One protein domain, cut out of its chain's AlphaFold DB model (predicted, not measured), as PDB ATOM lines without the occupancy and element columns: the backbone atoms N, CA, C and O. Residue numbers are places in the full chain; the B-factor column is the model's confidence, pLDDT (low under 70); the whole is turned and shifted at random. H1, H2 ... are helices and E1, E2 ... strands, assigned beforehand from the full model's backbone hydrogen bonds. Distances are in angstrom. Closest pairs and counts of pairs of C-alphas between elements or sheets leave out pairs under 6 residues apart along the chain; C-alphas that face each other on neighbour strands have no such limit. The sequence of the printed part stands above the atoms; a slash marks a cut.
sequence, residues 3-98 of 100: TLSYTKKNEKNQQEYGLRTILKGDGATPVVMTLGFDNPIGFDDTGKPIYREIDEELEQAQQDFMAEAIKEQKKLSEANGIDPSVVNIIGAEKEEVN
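Overview. This is residues 3 to 98 of the 100 residues of an uncharacterized protein of Ligilactobacillus agilis (UniProt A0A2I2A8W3). A narrow ribbon of three antiparallel strands, E1, E2 and E3, is covered on one face by one long helix, H1, which runs along the strands. A long loop, residues 37 to 54, reaches to one end of the long axis, and the last stretch, residues 80 to 98 with the small helix H2, lies at the other end. The printed part has 96 residues with three named strands and two named helices, in the order E1, E2, E3, H1, H2; the sheet has the order E1, E2, E3, and the class is mixed, helices and strands. The whole is loose, with a radius of gyration of the C-alphas of 17.2 A, and elongated, with spans of 53 by 30 by 19 A.

Arrangement. From the first printed residue, E1, residues 3 to 9, and E2, residues 15 to 23, are antiparallel neighbours at 169 degrees and form a hairpin with a tight link of 5 residues. Among the pairs within hydrogen-bond range are N 6 and O 19, 2.8 A, and N 19 and O 6, 2.9 A. E2 and E3, residues 33 to 36, form the next hairpin, antiparallel at 167 degrees, with a short link of 9 residues. Here N 18 and O 35 are 2.8 A apart, and N 33 and O 20 are 2.8 A apart. The three strands make a meander, each strand the antiparallel neighbour of the one before; E1 and E3 are its edge strands and E2 is the inner strand. H1, residues 55 to 79, is on this sheet at a height of 9.1 A over the sheet, an arrangement of two layers, with the helix on one face. It lies over E1, E2 and, only just, E3, on which 3 of its C-alphas fall. On the local plane its line and that of E2 stand at 19 degrees, along the strands. The closest C-alphas of E2 and H1 are those of Leu 23 and Gln 73, 5.7 A apart; those of E1 and H1 are Leu 4 and Ala 69, 7.1 A apart. H2, residues 93 to 96, is not on the sheet and is apart from E1, E2, E3 and H1. Every O i to N i+4 pair in H1 is within hydrogen-bond range; H2, with 4 residues, is too short for such a pair, and its one O i to N i+3 pair is not within range.

Along the chain. E1 begins at C-alpha 3, at (13.209, -8.275, 30.555), and measures 19.7 A from first to last C-alpha. E2, 23.6 A, is the longest strand with 9 residues, and E3 has 4 residues over 9.9 A. H1 has 25 residues and measures 35.9 A, from C-alpha 55 at (-6.692, -22.504, 29.100) to C-alpha 79 at (21.451, -6.864, 44.992). H2 measures 5.8 A and ends at C-alpha 96, at (9.682, -0.460, 53.375).

Size, cuts and confidence. The two C-alphas farthest apart are those of Asp 45 and Gly 81, 55.2 A. The printed part has no cut. The link from E3 to H1 is long, 18 residues, and its C-alphas lie 15 to 32 A from the mean of all C-alphas; within it residues 42 to 43 and 49 to 50 form a short antiparallel pairing. The link from H1 to H2 is long too, with 13 residues. The mean pLDDT of the printed part is 88.0, and residue 39, residues 53 to 55 and residues 96 to 98 are under 70.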
ATOM      1  N   THR A   3      14.446  -7.745  31.158       96.38
ATOM      2  CA  THR A   3      13.209  -8.275  30.555       96.38
ATOM      3  C   THR A   3      13.284  -9.792  30.549       96.38
ATOM      4  O   THR A   3      14.243 -10.339  30.010       96.38
ATOM      5  N   LEU A   4      12.267 -10.447  31.105       96.06
ATOM      6  CA  LEU A   4      12.062 -11.884  30.960       96.06
ATOM      7  C   LEU A   4      10.957 -12.104  29.924       96.06
ATOM      8  O   LEU A   4       9.939 -11.406  29.950       96.06
ATOM      9  N   SER A   5      11.172 -13.049  29.012       96.19
ATOM     10  CA  SER A   5      10.242 -13.353  27.924       96.19
ATOM     11  C   SER A   5      10.194 -14.856  27.670       96.19
ATOM     12  O   SER A   5      11.233 -15.509  27.622       96.19
ATOM     13  N   TYR A   6       8.996 -15.376  27.431       94.06
ATOM     14  CA  TYR A   6       8.729 -16.747  27.014       94.06
ATOM     15  C   TYR A   6       7.806 -16.737  25.793       94.06
ATOM     16  O   TYR A   6       6.987 -15.833  25.618       94.06
ATOM     17  N   THR A   7       7.940 -17.725  24.912       93.25
ATOM     18  CA  THR A   7       7.050 -17.892  23.758       93.25
ATOM     19  C   THR A   7       6.795 -19.369  23.522       93.25
ATOM     20  O   THR A   7       7.732 -20.126  23.262       93.25
ATOM     21  N   LYS A   8       5.520 -19.758  23.558       90.38
ATOM     22  CA  LYS A   8       5.063 -21.081  23.154       90.38
ATOM     23  C   LYS A   8       4.808 -21.091  21.653       90.38
ATOM     24  O   LYS A   8       4.227 -20.159  21.091       90.38
ATOM     25  N   LYS A   9       5.248 -22.167  21.004       89.00
ATOM     26  CA  LYS A   9       4.922 -22.461  19.611       89.00
ATOM     27  C   LYS A   9       4.208 -23.799  19.504       89.00
ATOM     28  O   LYS A   9       4.543 -24.727  20.239       89.00
ATOM     29  N   ASN A  10       3.287 -23.894  18.552       82.31
ATOM     30  CA  ASN A  10       2.605 -25.139  18.215       82.31
ATOM     31  C   ASN A  10       3.480 -26.051  17.325       82.31
ATOM     32  O   ASN A  10       4.575 -25.677  16.896       82.31
ATOM     33  N   GLU A  11       2.975 -27.241  16.987       83.88
ATOM     34  CA  GLU A  11       3.661 -28.236  16.137       83.88
ATOM     35  C   GLU A  11       4.022 -27.719  14.732       83.88
ATOM     36  O   GLU A  11       4.934 -28.228  14.084       83.88
ATOM     37  N   LYS A  12       3.331 -26.675  14.261       84.56
ATOM     38  CA  LYS A  12       3.590 -26.003  12.979       84.56
ATOM     39  C   LYS A  12       4.590 -24.850  13.115       84.56
ATOM     40  O   LYS A  12       4.763 -24.085  12.168       84.56
ATOM     41  N   ASN A  13       5.244 -24.714  14.273       83.75
ATOM     42  CA  ASN A  13       6.201 -23.655  14.602       83.75
ATOM     43  C   ASN A  13       5.590 -22.235  14.566       83.75
ATOM     44  O   ASN A  13       6.316 -21.246  14.428       83.75
ATOM     45  N   GLN A  14       4.264 -22.127  14.699       82.69
ATOM     46  CA  GLN A  14       3.548 -20.857  14.824       82.69
ATOM     47  C   GLN A  14       3.475 -20.471  16.301       82.69
ATOM     48  O   GLN A  14       3.316 -21.345  17.150       82.69
ATOM     49  N   GLN A  15       3.624 -19.181  16.611       86.69
ATOM     50  CA  GLN A  15       3.488 -18.691  17.985       86.69
ATOM     51  C   GLN A  15       2.029 -18.813  18.422       86.69
ATOM     52  O   GLN A  15       1.137 -18.448  17.664       86.69
ATOM     53  N   GLU A  16       1.818 -19.329  19.625       84.12
ATOM     54  CA  GLU A  16       0.488 -19.562  20.198       84.12
ATOM     55  C   GLU A  16       0.209 -18.525  21.288       84.12
ATOM     56  O   GLU A  16      -0.753 -17.761  21.215       84.12
ATOM     57  N   TYR A  17       1.145 -18.389  22.227       88.19
ATOM     58  CA  TYR A  17       1.165 -17.294  23.187       88.19
ATOM     59  C   TYR A  17       2.594 -16.926  23.598       88.19
ATOM     60  O   TYR A  17       3.555 -17.677  23.406       88.19
ATOM     61  N   GLY A  18       2.737 -15.741  24.178       92.31
ATOM     62  CA  GLY A  18       3.964 -15.262  24.792       92.31
ATOM     63  C   GLY A  18       3.698 -14.718  26.181       92.31
ATOM     64  O   GLY A  18       2.629 -14.178  26.450       92.31
ATOM     65  N   LEU A  19       4.684 -14.844  27.058       95.50
ATOM     66  CA  LEU A  19       4.670 -14.246  28.386       95.50
ATOM     67  C   LEU A  19       5.836 -13.272  28.478       95.50
ATOM     68  O   LEU A  19       6.924 -13.546  27.971       95.50
ATOM     69  N   ARG A  20       5.616 -12.116  29.096       96.88
ATOM     70  CA  ARG A  20       6.660 -11.108  29.269       96.88
ATOM     71  C   ARG A  20       6.507 -10.397  30.595       96.88
ATOM     72  O   ARG A  20       5.402 -10.060  31.000       96.88
ATOM     73  N   THR A  21       7.626 -10.081  31.230       96.81
ATOM     74  CA  THR A  21       7.649  -9.169  32.372       96.81
ATOM     75  C   THR A  21       8.913  -8.312  32.371       96.81
ATOM     76  O   THR A  21       9.911  -8.635  31.718       96.81
ATOM     77  N   ILE A  22       8.852  -7.182  33.072       96.94
ATOM     78  CA  ILE A  22       9.977  -6.270  33.266       96.94
ATOM     79  C   ILE A  22      10.327  -6.290  34.747       96.94
ATOM     80  O   ILE A  22       9.509  -5.924  35.586       96.94
ATOM     81  N   LEU A  23      11.562  -6.676  35.040       97.00
ATOM     82  CA  LEU A  23      12.105  -6.774  36.383       97.00
ATOM     83  C   LEU A  23      13.006  -5.574  36.650       97.00
ATOM     84  O   LEU A  23      13.896  -5.236  35.856       97.00
ATOM     85  N   LYS A  24      12.760  -4.901  37.766       96.12
ATOM     86  CA  LYS A  24      13.480  -3.684  38.147       96.12
ATOM     87  C   LYS A  24      14.373  -3.895  39.365       96.12
ATOM     88  O   LYS A  24      15.314  -3.124  39.518       96.12
ATOM     89  N   GLY A  25      14.135  -4.948  40.152       94.81
ATOM     90  CA  GLY A  25      14.800  -5.141  41.440       94.81
ATOM     91  C   GLY A  25      14.398  -4.077  42.457       94.81
ATOM     92  O   GLY A  25      15.241  -3.609  43.205       94.81
ATOM     93  N   ASP A  26      13.149  -3.623  42.404       94.62
ATOM     94  CA  ASP A  26      12.567  -2.572  43.243       94.62
ATOM     95  C   ASP A  26      11.667  -3.145  44.349       94.62
ATOM     96  O   ASP A  26      10.824  -2.435  44.883       94.62
ATOM     97  N   GLY A  27      11.783  -4.443  44.655       93.50
ATOM     98  CA  GLY A  27      10.931  -5.121  45.632       93.50
ATOM     99  C   GLY A  27       9.502  -5.400  45.153       93.50
ATOM    100  O   GLY A  27       8.812  -6.197  45.776       93.50
ATOM    101  N   ALA A  28       9.056  -4.818  44.035       95.94
ATOM    102  CA  ALA A  28       7.692  -4.998  43.549       95.94
ATOM    103  C   ALA A  28       7.442  -6.425  43.038       95.94
ATOM    104  O   ALA A  28       8.307  -7.031  42.392       95.94
ATOM    105  N   THR A  29       6.230  -6.941  43.250       96.69
ATOM    106  CA  THR A  29       5.777  -8.196  42.637       96.69
ATOM    107  C   THR A  29       5.759  -8.077  41.103       96.69
ATOM    108  O   THR A  29       5.170  -7.124  40.579       96.69
ATOM    109  N   PRO A  30       6.371  -9.016  40.350       96.06
ATOM    110  CA  PRO A  30       6.371  -8.964  38.891       96.06
ATOM    111  C   PRO A  30       4.958  -8.966  38.307       96.06
ATOM    112  O   PRO A  30       4.086  -9.712  38.740       96.06
ATOM    113  N   VAL A  31       4.745  -8.169  37.262       94.88
ATOM    114  CA  VAL A  31       3.506  -8.202  36.476       94.88
ATOM    115  C   VAL A  31       3.781  -8.964  35.189       94.88
ATOM    116  O   VAL A  31       4.581  -8.518  34.359       94.88
ATOM    117  N   VAL A  32       3.148 -10.126  35.034       92.19
ATOM    118  CA  VAL A  32       3.254 -10.951  33.825       92.19
ATOM    119  C   VAL A  32       2.209 -10.491  32.817       92.19
ATOM    120  O   VAL A  32       1.017 -10.442  33.101       92.19
ATOM    121  N   MET A  33       2.673 -10.152  31.622       92.38
ATOM    122  CA  MET A  33       1.844  -9.844  30.469       92.38
ATOM    123  C   MET A  33       1.751 -11.079  29.582       92.38
ATOM    124  O   MET A  33       2.780 -11.592  29.140       92.38
ATOM    125  N   THR A  34       0.529 -11.513  29.286       89.06
ATOM    126  CA  THR A  34       0.260 -12.564  28.303       89.06
ATOM    127  C   THR A  34      -0.101 -11.942  26.959       89.06
ATOM    128  O   THR A  34      -0.939 -11.048  26.873       89.06
ATOM    129  N   LEU A  35       0.547 -12.420  25.906       86.38
ATOM    130  CA  LEU A  35       0.313 -12.061  24.515       86.38
ATOM    131  C   LEU A  35      -0.284 -13.284  23.824       86.38
ATOM    132  O   LEU A  35       0.416 -14.276  23.647       86.38
ATOM    133  N   GLY A  36      -1.561 -13.229  23.451       82.69
ATOM    134  CA  GLY A  36      -2.156 -14.240  22.578       82.69
ATOM    135  C   GLY A  36      -1.722 -14.000  21.134       82.69
ATOM    136  O   GLY A  36      -1.882 -12.893  20.622       82.69
ATOM    137  N   PHE A  37      -1.162 -15.020  20.488       76.62
ATOM    138  CA  PHE A  37      -0.820 -14.998  19.059       76.62
ATOM    139  C   PHE A  37      -1.788 -15.828  18.217       76.62
ATOM    140  O   PHE A  37      -1.670 -15.862  16.990       76.62
ATOM    141  N   ASP A  38      -2.739 -16.487  18.876       70.25
ATOM    142  CA  ASP A  38      -3.676 -17.371  18.218       70.25
ATOM    143  C   ASP A  38      -4.685 -16.577  17.384       70.25
ATOM    144  O   ASP A  38      -5.272 -15.582  17.827       70.25
ATOM    145  N   ASN A  39      -4.878 -17.020  16.144       68.19
ATOM    146  CA  ASN A  39      -5.941 -16.484  15.311       68.19
ATOM    147  C   ASN A  39      -7.259 -17.113  15.770       68.19
ATOM    148  O   ASN A  39      -7.308 -18.336  15.926       68.19
ATOM    149  N   PRO A  40      -8.336 -16.329  15.941       71.00
ATOM    150  CA  PRO A  40      -9.639 -16.908  16.217       71.00
ATOM    151  C   PRO A  40      -9.995 -17.912  15.114       71.00
ATOM    152  O   PRO A  40      -9.864 -17.614  13.925       71.00
ATOM    153  N   ILE A  41     -10.443 -19.108  15.503       78.50
ATOM    154  CA  ILE A  41     -10.907 -20.132  14.554       78.50
ATOM    155  C   ILE A  41     -12.270 -19.767  13.951       78.50
ATOM    156  O   ILE A  41     -12.689 -20.350  12.952       78.50
ATOM    157  N   GLY A  42     -12.948 -18.788  14.547       80.88
ATOM    158  CA  GLY A  42     -14.193 -18.207  14.074       80.88
ATOM    159  C   GLY A  42     -14.669 -17.090  14.997       80.88
ATOM    160  O   GLY A  42     -13.984 -16.715  15.948       80.88
ATOM    161  N   PHE A  43     -15.862 -16.584  14.723       87.00
ATOM    162  CA  PHE A  43     -16.587 -15.663  15.589       87.00
ATOM    163  C   PHE A  43     -18.001 -16.209  15.765       87.00
ATOM    164  O   PHE A  43     -18.537 -16.808  14.831       87.00
ATOM    165  N   ASP A  44     -18.591 -16.039  16.944       87.81
ATOM    166  CA  ASP A  44     -20.013 -16.325  17.129       87.81
ATOM    167  C   ASP A  44     -20.892 -15.223  16.510       87.81
ATOM    168  O   ASP A  44     -20.396 -14.193  16.040       87.81
ATOM    169  N   ASP A  45     -22.214 -15.416  16.524       91.88
ATOM    170  CA  ASP A  45     -23.178 -14.457  15.963       91.88
ATOM    171  C   ASP A  45     -23.163 -13.085  16.673       91.88
ATOM    172  O   ASP A  45     -23.723 -12.114  16.164       91.88
ATOM    173  N   THR A  46     -22.513 -12.975  17.840       88.81
ATOM    174  CA  THR A  46     -22.314 -11.711  18.569       88.81
ATOM    175  C   THR A  46     -20.999 -11.017  18.204       88.81
ATOM    176  O   THR A  46     -20.726  -9.914  18.680       88.81
ATOM    177  N   GLY A  47     -20.184 -11.642  17.348       78.81
ATOM    178  CA  GLY A  47     -18.847 -11.181  16.994       78.81
ATOM    179  C   GLY A  47     -17.791 -11.513  18.048       78.81
ATOM    180  O   GLY A  47     -16.687 -10.969  17.985       78.81
ATOM    181  N   LYS A  48     -18.088 -12.391  19.016       77.56
ATOM    182  CA  LYS A  48     -17.097 -12.852  19.992       77.56
ATOM    183  C   LYS A  48     -16.154 -13.847  19.307       77.56
ATOM    184  O   LYS A  48     -16.632 -14.820  18.721       77.56
ATOM    185  N   PRO A  49     -14.827 -13.643  19.366       72.81
ATOM    186  CA  PRO A  49     -13.872 -14.591  18.809       72.81
ATOM    187  C   PRO A  49     -13.939 -15.938  19.538       72.81
ATOM    188  O   PRO A  49     -13.998 -15.996  20.767       72.81
ATOM    189  N   ILE A  50     -13.908 -17.018  18.760       75.62
ATOM    190  CA  ILE A  50     -13.789 -18.397  19.233       75.62
ATOM    191  C   ILE A  50     -12.315 -18.780  19.105       75.62
ATOM    192  O   ILE A  50     -11.758 -18.739  18.006       75.62
ATOM    193  N   TYR A  51     -11.688 -19.156  20.215       72.50
ATOM    194  CA  TYR A  51     -10.306 -19.637  20.258       72.50
ATOM    195  C   TYR A  51     -10.280 -21.156  20.447       72.50
ATOM    196  O   TYR A  51     -11.272 -21.752  20.868       72.50
ATOM    197  N   ARG A  52      -9.150 -21.796  20.128       70.75
ATOM    198  CA  ARG A  52      -8.886 -23.151  20.630       70.75
ATOM    199  C   ARG A  52      -8.747 -23.051  22.151       70.75
ATOM    200  O   ARG A  52      -8.182 -22.075  22.629       70.75
ATOM    201  N   GLU A  53      -9.281 -24.002  22.911       66.94
ATOM    202  CA  GLU A  53      -9.057 -24.034  24.362       66.94
ATOM    203  C   GLU A  53      -7.555 -24.244  24.624       66.94
ATOM    204  O   GLU A  53      -7.031 -25.326  24.377       66.94
ATOM    205  N   ILE A  54      -6.861 -23.190  25.067       66.31
ATOM    206  CA  ILE A  54      -5.458 -23.229  25.530       66.31
ATOM    207  C   ILE A  54      -5.417 -23.071  27.067       66.31
ATOM    208  O   ILE A  54      -4.347 -22.950  27.653       66.31
ATOM    209  N   ASP A  55      -6.573 -23.050  27.740       67.44
ATOM    210  CA  ASP A  55      -6.692 -22.504  29.100       67.44
ATOM    211  C   ASP A  55      -5.824 -23.235  30.138       67.44
ATOM    212  O   ASP A  55      -5.072 -22.575  30.850       67.44
ATOM    213  N   GLU A  56      -5.826 -24.572  30.181       74.62
ATOM    214  CA  GLU A  56      -5.051 -25.307  31.200       74.62
ATOM    215  C   GLU A  56      -3.526 -25.207  30.985       74.62
ATOM    216  O   GLU A  56      -2.762 -25.032  31.935       74.62
ATOM    217  N   GLU A  57      -3.055 -25.290  29.735       83.12
ATOM    218  CA  GLU A  57      -1.618 -25.198  29.437       83.12
ATOM    219  C   GLU A  57      -1.097 -23.767  29.626       83.12
ATOM    220  O   GLU A  57       0.024 -23.563  30.101       83.12
ATOM    221  N   LEU A  58      -1.909 -22.766  29.275       84.75
ATOM    222  CA  LEU A  58      -1.571 -21.365  29.482       84.75
ATOM    223  C   LEU A  58      -1.504 -21.016  30.972       84.75
ATOM    224  O   LEU A  58      -0.577 -20.315  31.374       84.75
ATOM    225  N   GLU A  59      -2.442 -21.514  31.782       86.25
ATOM    226  CA  GLU A  59      -2.450 -21.289  33.229       86.25
ATOM    227  C   GLU A  59      -1.181 -21.855  33.882       86.25
ATOM    228  O   GLU A  59      -0.480 -21.140  34.607       86.25
ATOM    229  N   GLN A  60      -0.807 -23.095  33.545       89.62
ATOM    230  CA  GLN A  60       0.432 -23.689  34.048       89.62
ATOM    231  C   GLN A  60       1.665 -22.893  33.596       89.62
ATOM    232  O   GLN A  60       2.557 -22.611  34.398       89.62
ATOM    233  N   ALA A  61       1.711 -22.467  32.331       91.38
ATOM    234  CA  ALA A  61       2.819 -21.664  31.824       91.38
ATOM    235  C   ALA A  61       2.917 -20.292  32.511       91.38
ATOM    236  O   ALA A  61       4.022 -19.822  32.787       91.38
ATOM    237  N   GLN A  62       1.786 -19.647  32.818       92.12
ATOM    238  CA  GLN A  62       1.750 -18.405  33.594       92.12
ATOM    239  C   GLN A  62       2.293 -18.618  35.009       92.12
ATOM    240  O   GLN A  62       3.081 -17.794  35.479       92.12
ATOM    241  N   GLN A  63       1.917 -19.716  35.668       93.88
ATOM    242  CA  GLN A  63       2.408 -20.056  37.002       93.88
ATOM    243  C   GLN A  63       3.925 -20.280  37.008       93.88
ATOM    244  O   GLN A  63       4.635 -19.676  37.819       93.88
ATOM    245  N   ASP A  64       4.431 -21.100  36.086       95.94
ATOM    246  CA  ASP A  64       5.858 -21.420  35.983       95.94
ATOM    247  C   ASP A  64       6.683 -20.164  35.677       95.94
ATOM    248  O   ASP A  64       7.701 -19.891  36.322       95.94
ATOM    249  N   PHE A  65       6.202 -19.339  34.743       96.81
ATOM    250  CA  PHE A  65       6.848 -18.083  34.379       96.81
ATOM    251  C   PHE A  65       6.836 -17.072  35.531       96.81
ATOM    252  O   PHE A  65       7.831 -16.384  35.764       96.81
ATOM    253  N   MET A  66       5.738 -16.990  36.289       97.00
ATOM    254  CA  MET A  66       5.657 -16.131  37.471       97.00
ATOM    255  C   MET A  66       6.642 -16.580  38.555       97.00
ATOM    256  O   MET A  66       7.303 -15.742  39.168       97.00
ATOM    257  N   ALA A  67       6.801 -17.890  38.771       97.56
ATOM    258  CA  ALA A  67       7.771 -18.416  39.728       97.56
ATOM    259  C   ALA A  67       9.217 -18.043  39.351       97.56
ATOM    260  O   ALA A  67       9.998 -17.620  40.212       97.56
ATOM    261  N   GLU A  68       9.570 -18.140  38.065       97.38
ATOM    262  CA  GLU A  68      10.873 -17.696  37.561       97.38
ATOM    263  C   GLU A  68      11.054 -16.177  37.714       97.38
ATOM    264  O   GLU A  68      12.086 -15.722  38.217       97.38
ATOM    265  N   ALA A  69      10.035 -15.391  37.359       97.38
ATOM    266  CA  ALA A  69      10.053 -13.939  37.488       97.38
ATOM    267  C   ALA A  69      10.237 -13.484  38.943       97.38
ATOM    268  O   ALA A  69      11.061 -12.607  39.206       97.38
ATOM    269  N   ILE A  70       9.522 -14.094  39.896       97.69
ATOM    270  CA  ILE A  70       9.679 -13.828  41.334       97.69
ATOM    271  C   ILE A  70      11.112 -14.137  41.765       97.69
ATOM    272  O   ILE A  70      11.746 -13.320  42.431       97.69
ATOM    273  N   LYS A  71      11.642 -15.307  41.387       97.69
ATOM    274  CA  LYS A  71      13.002 -15.718  41.756       97.69
ATOM    275  C   LYS A  71      14.039 -14.703  41.281       97.69
ATOM    276  O   LYS A  71      14.954 -14.374  42.034       97.69
ATOM    277  N   GLU A  72      13.910 -14.214  40.054       97.69
ATOM    278  CA  GLU A  72      14.859 -13.257  39.494       97.69
ATOM    279  C   GLU A  72      14.682 -11.848  40.076       97.69
ATOM    280  O   GLU A  72      15.664 -11.208  40.448       97.69
ATOM    281  N   GLN A  73      13.442 -11.391  40.266       97.62
ATOM    282  CA  GLN A  73      13.147 -10.111  40.916       97.62
ATOM    283  C   GLN A  73      13.688 -10.063  42.351       97.62
ATOM    284  O   GLN A  73      14.222  -9.033  42.756       97.62
ATOM    285  N   LYS A  74      13.617 -11.170  43.103       97.69
ATOM    286  CA  LYS A  74      14.205 -11.279  44.447       97.69
ATOM    287  C   LYS A  74      15.712 -11.079  44.440       97.69
ATOM    288  O   LYS A  74      16.202 -10.244  45.188       97.69
ATOM    289  N   LYS A  75      16.433 -11.774  43.555       97.50
ATOM    290  CA  LYS A  75      17.889 -11.596  43.422       97.50
ATOM    291  C   LYS A  75      18.256 -10.156  43.070       97.50
ATOM    292  O   LYS A  75      19.204  -9.613  43.624       97.50
ATOM    293  N   LEU A  76      17.517  -9.545  42.140       96.81
ATOM    294  CA  LEU A  76      17.750  -8.157  41.739       96.81
ATOM    295  C   LEU A  76      17.456  -7.180  42.885       96.81
ATOM    296  O   LEU A  76      18.184  -6.209  43.043       96.81
ATOM    297  N   SER A  77      16.412  -7.439  43.676       96.12
ATOM    298  CA  SER A  77      16.038  -6.606  44.827       96.12
ATOM    299  C   SER A  77      17.079  -6.703  45.942       96.12
ATOM    300  O   SER A  77      17.558  -5.677  46.414       96.12
ATOM    301  N   GLU A  78      17.530  -7.916  46.267       96.06
ATOM    302  CA  GLU A  78      18.601  -8.148  47.244       96.06
ATOM    303  C   GLU A  78      19.911  -7.465  46.818       96.06
ATOM    304  O   GLU A  78      20.549  -6.783  47.618       96.06
ATOM    305  N   ALA A  79      20.281  -7.559  45.535       95.31
ATOM    306  CA  ALA A  79      21.451  -6.864  44.992       95.31
ATOM    307  C   ALA A  79      21.347  -5.327  45.080       95.31
ATOM    308  O   ALA A  79      22.373  -4.647  45.100       95.31
ATOM    309  N   ASN A  80      20.127  -4.790  45.154       94.06
ATOM    310  CA  ASN A  80      19.844  -3.367  45.329       94.06
ATOM    311  C   ASN A  80      19.639  -2.966  46.805       94.06
ATOM    312  O   ASN A  80      19.365  -1.798  47.073       94.06
ATOM    313  N   GLY A  81      19.780  -3.899  47.754       93.25
ATOM    314  CA  GLY A  81      19.615  -3.647  49.189       93.25
ATOM    315  C   GLY A  81      18.164  -3.631  49.683       93.25
ATOM    316  O   GLY A  81      17.915  -3.117  50.767       93.25
ATOM    317  N   ILE A  82      17.224  -4.173  48.907       93.56
ATOM    318  CA  ILE A  82      15.798  -4.285  49.257       93.56
ATOM    319  C   ILE A  82      15.516  -5.699  49.769       93.56
ATOM    320  O   ILE A  82      16.065  -6.661  49.221       93.56
ATOM    321  N   ASP A  83      14.642  -5.853  50.772       93.19
ATOM    322  CA  ASP A  83      14.281  -7.177  51.286       93.19
ATOM    323  C   ASP A  83      13.585  -8.020  50.192       93.19
ATOM    324  O   ASP A  83      12.487  -7.685  49.737       93.19
ATOM    325  N   PRO A  84      14.159  -9.160  49.757       94.19
ATOM    326  CA  PRO A  84      13.516 -10.026  48.773       94.19
ATOM    327  C   PRO A  84      12.195 -10.643  49.267       94.19
ATOM    328  O   PRO A  84      11.444 -11.193  48.455       94.19
ATOM    329  N   SER A  85      11.884 -10.606  50.566       94.00
ATOM    330  CA  SER A  85      10.631 -11.147  51.103       94.00
ATOM    331  C   SER A  85       9.394 -10.384  50.600       94.00
ATOM    332  O   SER A  85       8.361 -11.014  50.340       94.00
ATOM    333  N   VAL A  86       9.528  -9.078  50.329       94.69
ATOM    334  CA  VAL A  86       8.423  -8.195  49.913       94.69
ATOM    335  C   VAL A  86       7.919  -8.475  48.496       94.69
ATOM    336  O   VAL A  86       6.746  -8.270  48.205       94.69
ATOM    337  N   VAL A  87       8.753  -9.079  47.640       94.94
ATOM    338  CA  VAL A  87       8.433  -9.383  46.229       94.94
ATOM    339  C   VAL A  87       7.200 -10.275  46.076       94.94
ATOM    340  O   VAL A  87       6.511 -10.227  45.057       94.94
ATOM    341  N   ASN A  88       6.899 -11.100  47.076       93.12
ATOM    342  CA  ASN A  88       5.760 -12.013  47.030       93.12
ATOM    343  C   ASN A  88       4.409 -11.332  47.313       93.12
ATOM    344  O   ASN A  88       3.373 -11.951  47.071       93.12
ATOM    345  N   ILE A  89       4.405 -10.117  47.867       93.25
ATOM    346  CA  ILE A  89       3.202  -9.436  48.346       93.25
ATOM    347  C   ILE A  89       3.031  -8.142  47.555       93.25
ATOM    348  O   ILE A  89       3.841  -7.225  47.650       93.25
ATOM    349  N   ILE A  90       1.944  -8.057  46.791       92.19
ATOM    350  CA  ILE A  90       1.660  -6.891  45.950       92.19
ATOM    351  C   ILE A  90       1.558  -5.636  46.825       92.19
ATOM    352  O   ILE A  90       0.671  -5.543  47.673       92.19
ATOM    353  N   GLY A  91       2.419  -4.651  46.569       88.94
ATOM    354  CA  GLY A  91       2.405  -3.357  47.247       88.94
ATOM    355  C   GLY A  91       3.266  -3.284  48.509       88.94
ATOM    356  O   GLY A  91       3.438  -2.178  49.023       88.94
ATOM    357  N   ALA A  92       3.824  -4.400  48.994       90.50
ATOM    358  CA  ALA A  92       4.670  -4.415  50.190       90.50
ATOM    359  C   ALA A  92       5.968  -3.615  50.004       90.50
ATOM    360  O   ALA A  92       6.508  -3.076  50.968       90.50
ATOM    361  N   GLU A  93       6.424  -3.433  48.762       87.50
ATOM    362  CA  GLU A  93       7.583  -2.596  48.446       87.50
ATOM    363  C   GLU A  93       7.406  -1.130  48.872       87.50
ATOM    364  O   GLU A  93       8.380  -0.414  49.071       87.50
ATOM    365  N   LYS A  94       6.160  -0.667  49.028       86.44
ATOM    366  CA  LYS A  94       5.851   0.708  49.446       86.44
ATOM    367  C   LYS A  94       5.910   0.885  50.959       86.44
ATOM    368  O   LYS A  94       6.009   2.017  51.422       86.44
ATOM    369  N   GLU A  95       5.808  -0.198  51.723       76.31
ATOM    370  CA  GLU A  95       5.839  -0.148  53.185       76.31
ATOM    371  C   GLU A  95       7.279  -0.045  53.705       76.31
ATOM    372  O   GLU A  95       7.509   0.655  54.686       76.31
ATOM    373  N   GLU A  96       8.265  -0.620  53.007       62.62
ATOM    374  CA  GLU A  96       9.682  -0.460  53.375       62.62
ATOM    375  C   GLU A  96      10.214   0.958  53.145       62.62
ATOM    376  O   GLU A  96      11.006   1.451  53.942       62.62
ATOM    377  N   VAL A  97       9.750   1.648  52.098       58.16
ATOM    378  CA  VAL A  97      10.215   3.010  51.759       58.16
ATOM    379  C   VAL A  97       9.701   4.065  52.753       58.16
ATOM    380  O   VAL A  97      10.234   5.166  52.806       58.16
ATOM    381  N   ASN A  98       8.674   3.746  53.549       52.88
ATOM    382  CA  ASN A  98       8.041   4.688  54.479       52.88
ATOM    383  C   ASN A  98       8.515   4.552  55.939       52.88
ATOM    384  O   ASN A  98       7.966   5.231  56.804       52.88
TER     385      ASN A  98